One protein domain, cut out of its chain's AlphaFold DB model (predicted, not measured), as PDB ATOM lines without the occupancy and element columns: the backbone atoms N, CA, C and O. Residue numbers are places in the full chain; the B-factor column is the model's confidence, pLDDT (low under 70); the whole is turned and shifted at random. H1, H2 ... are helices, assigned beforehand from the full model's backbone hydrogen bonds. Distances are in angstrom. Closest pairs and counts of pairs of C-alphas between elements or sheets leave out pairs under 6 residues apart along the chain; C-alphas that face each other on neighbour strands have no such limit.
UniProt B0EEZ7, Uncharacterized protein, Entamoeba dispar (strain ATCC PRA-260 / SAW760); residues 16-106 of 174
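AT A GLANCE: This is residues 16 to 106 of the 174 residues of an uncharacterized protein of Entamoeba dispar (strain ATCC PRA-260 / SAW760) (UniProt B0EEZ7). One long helix, H4, is the spine of a loose, elongated model; the short H1 packs beside its first half, while H2 and then H3 run back along it in a broken row with few contacts. At the far end of H4 the chain turns off into H5, whose residues 99 to 106 stick out. The printed part has 91 residues, with five named helices, H1 to H5 in order, and no named strand: all helix. It is loose, with a radius of gyration of the C-alphas of 15.9 A and spans of 46 by 29 by 17 A.

HOW THE PARTS SIT: H1, residues 20 to 26, touches residues 67 to 74 of H4, residues 63 to 89, the same way at a shallow tilt of 31 degrees; their closest C-alphas, Val 23 and Arg 71, are 6.3 A apart. H2, residues 35 to 44, only just touches residues 80 to 84 of H4, with 3 pairs of C-alphas within 8 A, closest Leu 37 and Ser 84 at 6.7 A; they run opposite ways at a shallow tilt of 11 degrees. H3, residues 47 to 56, meets H2 only through their link, and is close to but not clearly touching H4, the closest C-alphas, Leu 54 and Arg 66, being 7.3 A apart. H5, residues 94 to 106, is about perpendicular to H2 at 76 degrees, close but not clearly touching; the closest C-alphas, Leu 36 and Leu 94, are 4.9 A apart. H1 is apart from H2, H3 and H5. In H1, H3 and H4 every O i to N i+4 pair is within hydrogen-bond range; in H2 3 of 6 are, in H5 8 of 9.

IN THESE COORDINATES: H1 begins at C-alpha 20 (167.342, 124.371, 125.721). H2 is 14.5 A long and H3 13.7 A. H4 runs 39.6 A from C-alpha 63 (158.047, 117.409, 124.791), and H5 18.0 A to C-alpha 106 (138.684, 158.952, 129.155).

THE WHOLE: The two C-alphas farthest apart, Asp 19 and Lys 106, are 46.9 A apart. The printed part has no cut, and no link is long. Mean pLDDT of the printed part is 74.1; 33 residues are under 70, among them 39 to 60 and 101 to 106.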
ATOM      1  N   ALA A  16     166.140 130.059 118.550       89.00
ATOM      2  CA  ALA A  16     166.005 128.742 117.933       89.00
ATOM      3  C   ALA A  16     167.349 128.008 117.791       89.00
ATOM      4  O   ALA A  16     167.362 126.778 117.801       89.00
ATOM      5  N   SER A  17     168.458 128.746 117.673       91.38
ATOM      6  CA  SER A  17     169.811 128.185 117.573       91.38
ATOM      7  C   SER A  17     170.424 127.794 118.922       91.38
ATOM      8  O   SER A  17     171.418 127.074 118.953       91.38
ATOM      9  N   MET A  18     169.824 128.244 120.027       90.94
ATOM     10  CA  MET A  18     170.314 127.991 121.378       90.94
ATOM     11  C   MET A  18     169.878 126.625 121.915       90.94
ATOM     12  O   MET A  18     168.753 126.155 121.684       90.94
ATOM     13  N   ASP A  19     170.748 126.033 122.732       91.88
ATOM     14  CA  ASP A  19     170.419 124.841 123.499       91.88
ATOM     15  C   ASP A  19     169.352 125.147 124.552       91.88
ATOM     16  O   ASP A  19     169.299 126.222 125.151       91.88
ATOM     17  N   LEU A  20     168.482 124.172 124.821       85.88
ATOM     18  CA  LEU A  20     167.342 124.371 125.721       85.88
ATOM     19  C   LEU A  20     167.770 124.753 127.149       85.88
ATOM     20  O   LEU A  20     167.055 125.487 127.831       85.88
ATOM     21  N   VAL A  21     168.925 124.257 127.597       87.75
ATOM     22  CA  VAL A  21     169.496 124.582 128.912       87.75
ATOM     23  C   VAL A  21     169.886 126.056 128.980       87.75
ATOM     24  O   VAL A  21     169.560 126.728 129.962       87.75
ATOM     25  N   ASP A  22     170.505 126.575 127.924       88.19
ATOM     26  CA  ASP A  22     170.893 127.981 127.829       88.19
ATOM     27  C   ASP A  22     169.654 128.864 127.747       88.19
ATOM     28  O   ASP A  22     169.515 129.810 128.521       88.19
ATOM     29  N   VAL A  23     168.678 128.479 126.915       86.25
ATOM     30  CA  VAL A  23     167.389 129.175 126.822       86.25
ATOM     31  C   VAL A  23     166.712 129.253 128.190       86.25
ATOM     32  O   VAL A  23     166.212 130.307 128.592       86.25
ATOM     33  N   TYR A  24     166.689 128.139 128.925       82.56
ATOM     34  CA  TYR A  24     166.096 128.103 130.253       82.56
ATOM     35  C   TYR A  24     166.836 129.033 131.209       82.56
ATOM     36  O   TYR A  24     166.180 129.841 131.865       82.56
ATOM     37  N   THR A  25     168.166 128.951 131.251       85.00
ATOM     38  CA  THR A  25     169.024 129.740 132.145       85.00
ATOM     39  C   THR A  25     168.872 131.233 131.881       85.00
ATOM     40  O   THR A  25     168.559 131.988 132.803       85.00
ATOM     41  N   GLU A  26     168.985 131.653 130.622       84.69
ATOM     42  CA  GLU A  26     168.812 133.053 130.231       84.69
ATOM     43  C   GLU A  26     167.409 133.568 130.541       84.69
ATOM     44  O   GLU A  26     167.242 134.694 131.001       84.69
ATOM     45  N   SER A  27     166.383 132.726 130.396       80.50
ATOM     46  CA  SER A  27     165.011 133.130 130.709       80.50
ATOM     47  C   SER A  27     164.730 133.353 132.204       80.50
ATOM     48  O   SER A  27     163.633 133.808 132.553       80.50
ATOM     49  N   GLN A  28     165.651 132.975 133.099       78.62
ATOM     50  CA  GLN A  28     165.547 133.253 134.537       78.62
ATOM     51  C   GLN A  28     166.211 134.576 134.934       78.62
ATOM     52  O   GLN A  28     165.919 135.103 136.015       78.62
ATOM     53  N   ILE A  29     167.076 135.119 134.072       80.88
ATOM     54  CA  ILE A  29     167.780 136.377 134.312       80.88
ATOM     55  C   ILE A  29     166.756 137.519 134.397       80.88
ATOM     56  O   ILE A  29     165.677 137.486 133.800       80.88
ATOM     57  N   GLU A  30     167.044 138.504 135.246       75.06
ATOM     58  CA  GLU A  30     166.228 139.713 135.349       75.06
ATOM     59  C   GLU A  30     166.460 140.560 134.089       75.06
ATOM     60  O   GLU A  30     167.599 140.953 133.842       75.06
ATOM     61  N   PRO A  31     165.426 140.798 133.263       75.44
ATOM     62  CA  PRO A  31     165.617 141.481 131.996       75.44
ATOM     63  C   PRO A  31     165.918 142.955 132.213       75.44
ATOM     64  O   PRO A  31     165.393 143.594 133.134       75.44
ATOM     65  N   SER A  32     166.718 143.508 131.310       80.12
ATOM     66  CA  SER A  32     167.092 144.919 131.331       80.12
ATOM     67  C   SER A  32     166.008 145.755 130.647       80.12
ATOM     68  O   SER A  32     166.149 146.196 129.509       80.12
ATOM     69  N   VAL A  33     164.865 145.903 131.322       77.12
ATOM     70  CA  VAL A  33     163.715 146.682 130.840       77.12
ATOM     71  C   VAL A  33     163.440 147.881 131.747       77.12
ATOM     72  O   VAL A  33     163.674 147.831 132.956       77.12
ATOM     73  N   ASN A  34     162.925 148.963 131.173       76.19
ATOM     74  CA  ASN A  34     162.563 150.188 131.874       76.19
ATOM     75  C   ASN A  34     161.364 149.973 132.809       76.19
ATOM     76  O   ASN A  34     160.618 148.999 132.682       76.19
ATOM     77  N   GLY A  35     161.144 150.891 133.758       69.81
ATOM     78  CA  GLY A  35     160.088 150.770 134.773       69.81
ATOM     79  C   GLY A  35     158.682 150.533 134.195       69.81
ATOM     80  O   GLY A  35     157.891 149.770 134.761       69.81
ATOM     81  N   LEU A  36     158.387 151.109 133.019       71.88
ATOM     82  CA  LEU A  36     157.127 150.898 132.302       71.88
ATOM     83  C   LEU A  36     156.941 149.423 131.931       71.88
ATOM     84  O   LEU A  36     155.911 148.834 132.256       71.88
ATOM     85  N   LEU A  37     157.938 148.817 131.287       73.06
ATOM     86  CA  LEU A  37     157.880 147.422 130.864       73.06
ATOM     87  C   LEU A  37     158.137 146.438 132.007       73.06
ATOM     88  O   LEU A  37     157.542 145.363 131.987       73.06
ATOM     89  N   LYS A  38     158.902 146.807 133.045       71.25
ATOM     90  CA  LYS A  38     159.064 146.007 134.275       71.25
ATOM     91  C   LYS A  38     157.713 145.649 134.889       71.25
ATOM     92  O   LYS A  38     157.503 144.502 135.275       71.25
ATOM     93  N   ARG A  39     156.762 146.591 134.931       65.56
ATOM     94  CA  ARG A  39     155.413 146.344 135.477       65.56
ATOM     95  C   ARG A  39     154.648 145.268 134.700       65.56
ATOM     96  O   ARG A  39     153.955 144.458 135.311       65.56
ATOM     97  N   TYR A  40     154.785 145.244 133.376       62.75
ATOM     98  CA  TYR A  40     154.188 144.206 132.529       62.75
ATOM     99  C   TYR A  40     154.974 142.891 132.601       62.75
ATOM    100  O   TYR A  40     154.385 141.811 132.576       62.75
ATOM    101  N   PHE A  41     156.295 142.977 132.747       63.16
ATOM    102  CA  PHE A  41     157.192 141.836 132.818       63.16
ATOM    103  C   PHE A  41     157.043 141.036 134.113       63.16
ATOM    104  O   PHE A  41     156.957 139.815 134.057       63.16
ATOM    105  N   TYR A  42     156.957 141.679 135.279       58.31
ATOM    106  CA  TYR A  42     156.804 140.959 136.550       58.31
ATOM    107  C   TYR A  42     155.492 140.180 136.647       58.31
ATOM    108  O   TYR A  42     155.443 139.157 137.322       58.31
ATOM    109  N   LEU A  43     154.466 140.597 135.902       53.56
ATOM    110  CA  LEU A  43     153.238 139.821 135.747       53.56
ATOM    111  C   LEU A  43     153.465 138.515 134.954       53.56
ATOM    112  O   LEU A  43     152.747 137.541 135.145       53.56
ATOM    113  N   MET A  44     154.464 138.500 134.062       50.78
ATOM    114  CA  MET A  44     154.825 137.382 133.177       50.78
ATOM    115  C   MET A  44     155.981 136.522 133.722       50.78
ATOM    116  O   MET A  44     156.110 135.363 133.328       50.78
ATOM    117  N   LYS A  45     156.824 137.071 134.612       52.66
ATOM    118  CA  LYS A  45     157.966 136.381 135.241       52.66
ATOM    119  C   LYS A  45     157.538 135.396 136.322       52.66
ATOM    120  O   LYS A  45     158.381 134.621 136.758       52.66
ATOM    121  N   GLU A  46     156.284 135.417 136.780       54.72
ATOM    122  CA  GLU A  46     155.833 134.437 137.763       54.72
ATOM    123  C   GLU A  46     156.108 133.022 137.230       54.72
ATOM    124  O   GLU A  46     155.480 132.616 136.245       54.72
ATOM    125  N   PRO A  47     157.018 132.250 137.864       52.44
ATOM    126  CA  PRO A  47     157.209 130.838 137.534       52.44
ATOM    127  C   PRO A  47     155.861 130.116 137.572       52.44
ATOM    128  O   PRO A  47     155.555 129.321 136.690       52.44
ATOM    129  N   SER A  48     154.989 130.556 138.488       55.19
ATOM    130  CA  SER A  48     153.587 130.183 138.615       55.19
ATOM    131  C   SER A  48     152.795 130.276 137.315       55.19
ATOM    132  O   SER A  48     151.965 129.413 137.097       55.19
ATOM    133  N   TYR A  49     153.002 131.272 136.446       57.06
ATOM    134  CA  TYR A  49     152.221 131.411 135.210       57.06
ATOM    135  C   TYR A  49     152.634 130.389 134.151       57.06
ATOM    136  O   TYR A  49     151.778 129.808 133.482       57.06
ATOM    137  N   ILE A  50     153.937 130.133 134.009       60.25
ATOM    138  CA  ILE A  50     154.446 129.131 133.066       60.25
ATOM    139  C   ILE A  50     154.208 127.729 133.598       60.25
ATOM    140  O   ILE A  50     153.720 126.895 132.847       60.25
ATOM    141  N   ASP A  51     154.442 127.489 134.886       57.19
ATOM    142  CA  ASP A  51     154.103 126.228 135.542       57.19
ATOM    143  C   ASP A  51     152.593 125.987 135.488       57.19
ATOM    144  O   ASP A  51     152.150 124.891 135.164       57.19
ATOM    145  N   TRP A  52     151.766 127.013 135.703       61.31
ATOM    146  CA  TRP A  52     150.317 126.906 135.534       61.31
ATOM    147  C   TRP A  52     149.941 126.597 134.086       61.31
ATOM    148  O   TRP A  52     149.125 125.708 133.861       61.31
ATOM    149  N   LYS A  53     150.550 127.266 133.101       61.81
ATOM    150  CA  LYS A  53     150.278 127.034 131.676       61.81
ATOM    151  C   LYS A  53     150.780 125.667 131.207       61.81
ATOM    152  O   LYS A  53     150.114 125.048 130.392       61.81
ATOM    153  N   LEU A  54     151.901 125.177 131.727       63.38
ATOM    154  CA  LEU A  54     152.432 123.841 131.447       63.38
ATOM    155  C   LEU A  54     151.599 122.742 132.119       63.38
ATOM    156  O   LEU A  54     151.453 121.673 131.538       63.38
ATOM    157  N   ASN A  55     151.037 123.005 133.303       60.12
ATOM    158  CA  ASN A  55     150.311 122.008 134.095       60.12
ATOM    159  C   ASN A  55     148.786 122.008 133.881       60.12
ATOM    160  O   ASN A  55     148.145 121.013 134.198       60.12
ATOM    161  N   ASN A  56     148.189 123.092 133.370       60.38
ATOM    162  CA  ASN A  56     146.730 123.217 133.187       60.38
ATOM    163  C   ASN A  56     146.297 123.375 131.722       60.38
ATOM    164  O   ASN A  56     145.108 123.494 131.442       60.38
ATOM    165  N   SER A  57     147.234 123.424 130.773       57.69
ATOM    166  CA  SER A  57     146.894 123.502 129.353       57.69
ATOM    167  C   SER A  57     146.739 122.105 128.762       57.69
ATOM    168  O   SER A  57     147.737 121.435 128.507       57.69
ATOM    169  N   ASP A  58     145.517 121.736 128.371       60.31
ATOM    170  CA  ASP A  58     145.238 120.542 127.546       60.31
ATOM    171  C   ASP A  58     145.962 120.551 126.179       60.31
ATOM    172  O   ASP A  58     145.874 119.593 125.407       60.31
ATOM    173  N   LYS A  59     146.646 121.655 125.840       61.44
ATOM    174  CA  LYS A  59     147.344 121.870 124.567       61.44
ATOM    175  C   LYS A  59     148.829 121.504 124.571       61.44
ATOM    176  O   LYS A  59     149.404 121.555 123.497       61.44
ATOM    177  N   VAL A  60     149.450 121.205 125.718       67.31
ATOM    178  CA  VAL A  60     150.871 120.805 125.767       67.31
ATOM    179  C   VAL A  60     150.931 119.309 126.042       67.31
ATOM    180  O   VAL A  60     150.809 118.874 127.183       67.31
ATOM    181  N   LYS A  61     151.042 118.514 124.979       73.75
ATOM    182  CA  LYS A  61     151.008 117.045 125.040       73.75
ATOM    183  C   LYS A  61     152.353 116.417 124.712       73.75
ATOM    184  O   LYS A  61     152.590 115.279 125.112       73.75
ATOM    185  N   THR A  62     153.216 117.129 123.992       80.12
ATOM    186  CA  THR A  62     154.525 116.623 123.571       80.12
ATOM    187  C   THR A  62     155.670 117.397 124.214       80.12
ATOM    188  O   THR A  62     155.521 118.547 124.634       80.12
ATOM    189  N   ASP A  63     156.837 116.752 124.295       78.94
ATOM    190  CA  ASP A  63     158.047 117.409 124.791       78.94
ATOM    191  C   ASP A  63     158.471 118.559 123.865       78.94
ATOM    192  O   ASP A  63     158.835 119.628 124.337       78.94
ATOM    193  N   GLU A  64     158.291 118.408 122.550       81.75
ATOM    194  CA  GLU A  64     158.527 119.468 121.560       81.75
ATOM    195  C   GLU A  64     157.712 120.737 121.856       81.75
ATOM    196  O   GLU A  64     158.262 121.837 121.877       81.75
ATOM    197  N   GLU A  65     156.419 120.599 122.173       79.62
ATOM    198  CA  GLU A  65     155.557 121.732 122.536       79.62
ATOM    199  C   GLU A  65     156.008 122.404 123.841       79.62
ATOM    200  O   GLU A  65     155.922 123.627 123.981       79.62
ATOM    201  N   ARG A  66     156.517 121.617 124.798       78.25
ATOM    202  CA  ARG A  66     157.092 122.139 126.044       78.25
ATOM    203  C   ARG A  66     158.370 122.929 125.766       78.25
ATOM    204  O   ARG A  66     158.521 124.030 126.296       78.25
ATOM    205  N   GLN A  67     159.262 122.403 124.933       83.12
ATOM    206  CA  GLN A  67     160.495 123.086 124.545       83.12
ATOM    207  C   GLN A  67     160.203 124.398 123.811       83.12
ATOM    208  O   GLN A  67     160.805 125.430 124.113       83.12
ATOM    209  N   ASP A  68     159.226 124.393 122.905       83.69
ATOM    210  CA  ASP A  68     158.782 125.597 122.202       83.69
ATOM    211  C   ASP A  68     158.213 126.655 123.149       83.69
ATOM    212  O   ASP A  68     158.424 127.854 122.959       83.69
ATOM    213  N   LEU A  69     157.514 126.241 124.206       80.81
ATOM    214  CA  LEU A  69     156.983 127.158 125.210       80.81
ATOM    215  C   LEU A  69     158.109 127.846 125.999       80.81
ATOM    216  O   LEU A  69     158.022 129.047 126.268       80.81
ATOM    217  N   ILE A  70     159.183 127.114 126.303       82.50
ATOM    218  CA  ILE A  70     160.385 127.653 126.954       82.50
ATOM    219  C   ILE A  70     161.113 128.632 126.021       82.50
ATOM    220  O   ILE A  70     161.438 129.741 126.441       82.50
ATOM    221  N   ARG A  71     161.287 128.293 124.736       86.81
ATOM    222  CA  ARG A  71     161.865 129.215 123.738       86.81
ATOM    223  C   ARG A  71     161.029 130.482 123.578       86.81
ATOM    224  O   ARG A  71     161.557 131.587 123.651       86.81
ATOM    225  N   ASN A  72     159.708 130.346 123.482       83.25
ATOM    226  CA  ASN A  72     158.783 131.481 123.420       83.25
ATOM    227  C   ASN A  72     158.901 132.426 124.621       83.25
ATOM    228  O   ASN A  72     158.712 133.636 124.464       83.25
ATOM    229  N   LYS A  73     159.216 131.903 125.812       81.31
ATOM    230  CA  LYS A  73     159.475 132.731 126.995       81.31
ATOM    231  C   LYS A  73     160.689 133.630 126.770       81.31
ATOM    232  O   LYS A  73     160.567 134.842 126.944       81.31
ATOM    233  N   LEU A  74     161.827 133.059 126.369       85.56
ATOM    234  CA  LEU A  74     163.049 133.833 126.142       85.56
ATOM    235  C   LEU A  74     162.884 134.833 124.994       85.56
ATOM    236  O   LEU A  74     163.273 135.990 125.123       85.56
ATOM    237  N   GLU A  75     162.225 134.440 123.906       86.25
ATOM    238  CA  GLU A  75     161.943 135.378 122.819       86.25
ATOM    239  C   GLU A  75     161.070 136.552 123.278       86.25
ATOM    240  O   GLU A  75     161.292 137.692 122.877       86.25
ATOM    241  N   SER A  76     160.072 136.292 124.128       80.38
ATOM    242  CA  SER A  76     159.220 137.350 124.679       80.38
ATOM    243  C   SER A  76     160.021 138.305 125.563       80.38
ATOM    244  O   SER A  76     159.834 139.514 125.458       80.38
ATOM    245  N   ILE A  77     160.942 137.775 126.378       82.06
ATOM    246  CA  ILE A  77     161.876 138.571 127.185       82.06
ATOM    247  C   ILE A  77     162.691 139.508 126.291       82.06
ATOM    248  O   ILE A  77     162.630 140.725 126.462       82.06
ATOM    249  N   ARG A  78     163.378 138.962 125.286       85.88
ATOM    250  CA  ARG A  78     164.255 139.744 124.404       85.88
ATOM    251  C   ARG A  78     163.491 140.777 123.574       85.88
ATOM    252  O   ARG A  78     163.976 141.884 123.346       85.88
ATOM    253  N   ARG A  79     162.258 140.463 123.156       84.75
ATOM    254  CA  ARG A  79     161.382 141.444 122.488       84.75
ATOM    255  C   ARG A  79     161.005 142.585 123.429       84.75
ATOM    256  O   ARG A  79     161.002 143.734 122.999       84.75
ATOM    257  N   CYS A  80     160.728 142.303 124.702       81.25
ATOM    258  CA  CYS A  80     160.493 143.350 125.695       81.25
ATOM    259  C   CYS A  80     161.734 144.224 125.915       81.25
ATOM    260  O   CYS A  80     161.593 145.441 125.961       81.25
ATOM    261  N   GLU A  81     162.932 143.644 125.991       83.81
ATOM    262  CA  GLU A  81     164.191 144.403 126.098       83.81
ATOM    263  C   GLU A  81     164.393 145.331 124.901       83.81
ATOM    264  O   GLU A  81     164.646 146.522 125.069       83.81
ATOM    265  N   ARG A  82     164.159 144.832 123.684       84.56
ATOM    266  CA  ARG A  82     164.220 145.657 122.474       84.56
ATOM    267  C   ARG A  82     163.227 146.816 122.498       84.56
ATOM    268  O   ARG A  82     163.585 147.937 122.149       84.56
ATOM    269  N   ILE A  83     161.982 146.554 122.896       83.19
ATOM    270  CA  ILE A  83     160.969 147.610 123.013       83.19
ATOM    271  C   ILE A  83     161.386 148.612 124.092       83.19
ATOM    272  O   ILE A  83     161.196 149.807 123.897       83.19
ATOM    273  N   SER A  84     161.978 148.156 125.198       82.69
ATOM    274  CA  SER A  84     162.483 149.045 126.244       82.69
ATOM    275  C   SER A  84     163.512 150.018 125.704       82.69
ATOM    276  O   SER A  84     163.333 151.220 125.861       82.69
ATOM    277  N   LEU A  85     164.534 149.504 125.018       84.00
ATOM    278  CA  LEU A  85     165.581 150.328 124.421       84.00
ATOM    279  C   LEU A  85     164.986 151.365 123.468       84.00
ATOM    280  O   LEU A  85     165.287 152.547 123.578       84.00
ATOM    281  N   PHE A  86     164.059 150.945 122.605       84.44
ATOM    282  CA  PHE A  86     163.374 151.853 121.688       84.44
ATOM    283  C   PHE A  86     162.586 152.958 122.414       84.44
ATOM    284  O   PHE A  86     162.581 154.115 121.987       84.44
ATOM    285  N   LEU A  87     161.891 152.614 123.501       81.31
ATOM    286  CA  LEU A  87     161.139 153.576 124.305       81.31
ATOM    287  C   LEU A  87     162.070 154.568 125.006       81.31
ATOM    288  O   LEU A  87     161.762 155.760 125.030       81.31
ATOM    289  N   ASP A  88     163.200 154.088 125.522       81.94
ATOM    290  CA  ASP A  88     164.203 154.910 126.193       81.94
ATOM    291  C   ASP A  88     164.874 155.872 125.196       81.94
ATOM    292  O   ASP A  88     164.926 157.077 125.450       81.94
ATOM    293  N   GLU A  89     165.268 155.387 124.013       84.94
ATOM    294  CA  GLU A  89     165.781 156.204 122.898       84.94
ATOM    295  C   GLU A  89     164.773 157.265 122.436       84.94
ATOM    296  O   GLU A  89     165.141 158.389 122.095       84.94
ATOM    297  N   SER A  90     163.483 156.923 122.454       82.75
ATOM    298  CA  SER A  90     162.399 157.825 122.055       82.75
ATOM    299  C   SER A  90     161.955 158.782 123.172       82.75
ATOM    300  O   SER A  90     161.049 159.591 122.955       82.75
ATOM    301  N   GLY A  91     162.523 158.689 124.381       78.75
ATOM    302  CA  GLY A  91     162.096 159.473 125.549       78.75
ATOM    303  C   GLY A  91     160.668 159.158 126.029       78.75
ATOM    304  O   GLY A  91     160.019 159.976 126.692       78.75
ATOM    305  N   ILE A  92     160.135 157.985 125.681       75.81
ATOM    306  CA  ILE A  92     158.780 157.545 126.028       75.81
ATOM    307  C   ILE A  92     158.838 156.752 127.337       75.81
ATOM    308  O   ILE A  92     158.858 155.526 127.356       75.81
ATOM    309  N   GLY A  93     158.836 157.477 128.455       70.94
ATOM    310  CA  GLY A  93     158.795 156.886 129.793       70.94
ATOM    311  C   GLY A  93     157.384 156.588 130.315       70.94
ATOM    312  O   GLY A  93     156.361 156.935 129.712       70.94
ATOM    313  N   LEU A  94     157.327 156.014 131.522       66.50
ATOM    314  CA  LEU A  94     156.091 155.721 132.260       66.50
ATOM    315  C   LEU A  94     155.186 156.958 132.411       66.50
ATOM    316  O   LEU A  94     153.966 156.863 132.283       66.50
ATOM    317  N   ASN A  95     155.778 158.135 132.612       69.25
ATOM    318  CA  ASN A  95     155.046 159.395 132.743       69.25
ATOM    319  C   ASN A  95     154.360 159.811 131.436       69.25
ATOM    320  O   ASN A  95     153.176 160.161 131.449       69.25
ATOM    321  N   SER A  96     155.064 159.699 130.307       72.56
ATOM    322  CA  SER A  96     154.523 159.961 128.968       72.56
ATOM    323  C   SER A  96     153.381 159.001 128.641       72.56
ATOM    324  O   SER A  96     152.319 159.430 128.180       72.56
ATOM    325  N   PHE A  97     153.548 157.717 128.974       69.81
ATOM    326  CA  PHE A  97     152.498 156.711 128.840       69.81
ATOM    327  C   PHE A  97     151.282 157.024 129.722       69.81
ATOM    328  O   PHE A  97     150.162 157.042 129.225       69.81
ATOM    329  N   ASN A  98     151.472 157.350 131.002       68.12
ATOM    330  CA  ASN A  98     150.379 157.689 131.921       68.12
ATOM    331  C   ASN A  98     149.625 158.958 131.499       68.12
ATOM    332  O   ASN A  98     148.405 159.038 131.662       68.12
ATOM    333  N   ALA A  99     150.327 159.956 130.961       70.69
ATOM    334  CA  ALA A  99     149.712 161.162 130.416       70.69
ATOM    335  C   ALA A  99     148.905 160.855 129.146       70.69
ATOM    336  O   ALA A  99     147.777 161.332 128.999       70.69
ATOM    337  N   TRP A 100     149.445 160.023 128.254       72.31
ATOM    338  CA  TRP A 100     148.735 159.536 127.072       72.31
ATOM    339  C   TRP A 100     147.487 158.737 127.468       72.31
ATOM    340  O   TRP A 100     146.382 159.049 127.029       72.31
ATOM    341  N   ASN A 101     147.622 157.793 128.397       66.88
ATOM    342  CA  ASN A 101     146.519 156.972 128.876       66.88
ATOM    343  C   ASN A 101     145.430 157.843 129.527       66.88
ATOM    344  O   ASN A 101     144.260 157.706 129.201       66.88
ATOM    345  N   ARG A 102     145.787 158.848 130.339       69.69
ATOM    346  CA  ARG A 102     144.817 159.820 130.887       69.69
ATOM    347  C   ARG A 102     144.100 160.646 129.812       69.69
ATOM    348  O   ARG A 102     142.928 160.979 129.989       69.69
ATOM    349  N   LYS A 103     144.773 160.982 128.706       67.38
ATOM    350  CA  LYS A 103     144.183 161.738 127.588       67.38
ATOM    351  C   LYS A 103     143.234 160.892 126.735       67.38
ATOM    352  O   LYS A 103     142.218 161.411 126.279       67.38
ATOM    353  N   PHE A 104     143.530 159.606 126.539       63.12
ATOM    354  CA  PHE A 104     142.797 158.752 125.595       63.12
ATOM    355  C   PHE A 104     141.881 157.705 126.253       63.12
ATOM    356  O   PHE A 104     140.841 157.373 125.682       63.12
ATOM    357  N   ALA A 105     142.173 157.240 127.472       59.78
ATOM    358  CA  ALA A 105     141.333 156.284 128.202       59.78
ATOM    359  C   ALA A 105     140.018 156.902 128.706       59.78
ATOM    360  O   ALA A 105     139.032 156.187 128.862       59.78
ATOM    361  N   LYS A 106     139.939 158.237 128.843       54.94
ATOM    362  CA  LYS A 106     138.684 158.952 129.155       54.94
ATOM    363  C   LYS A 106     137.566 158.735 128.117       54.94
ATOM    364  O   LYS A 106     136.430 159.114 128.377       54.94
TER     365      LYS A 106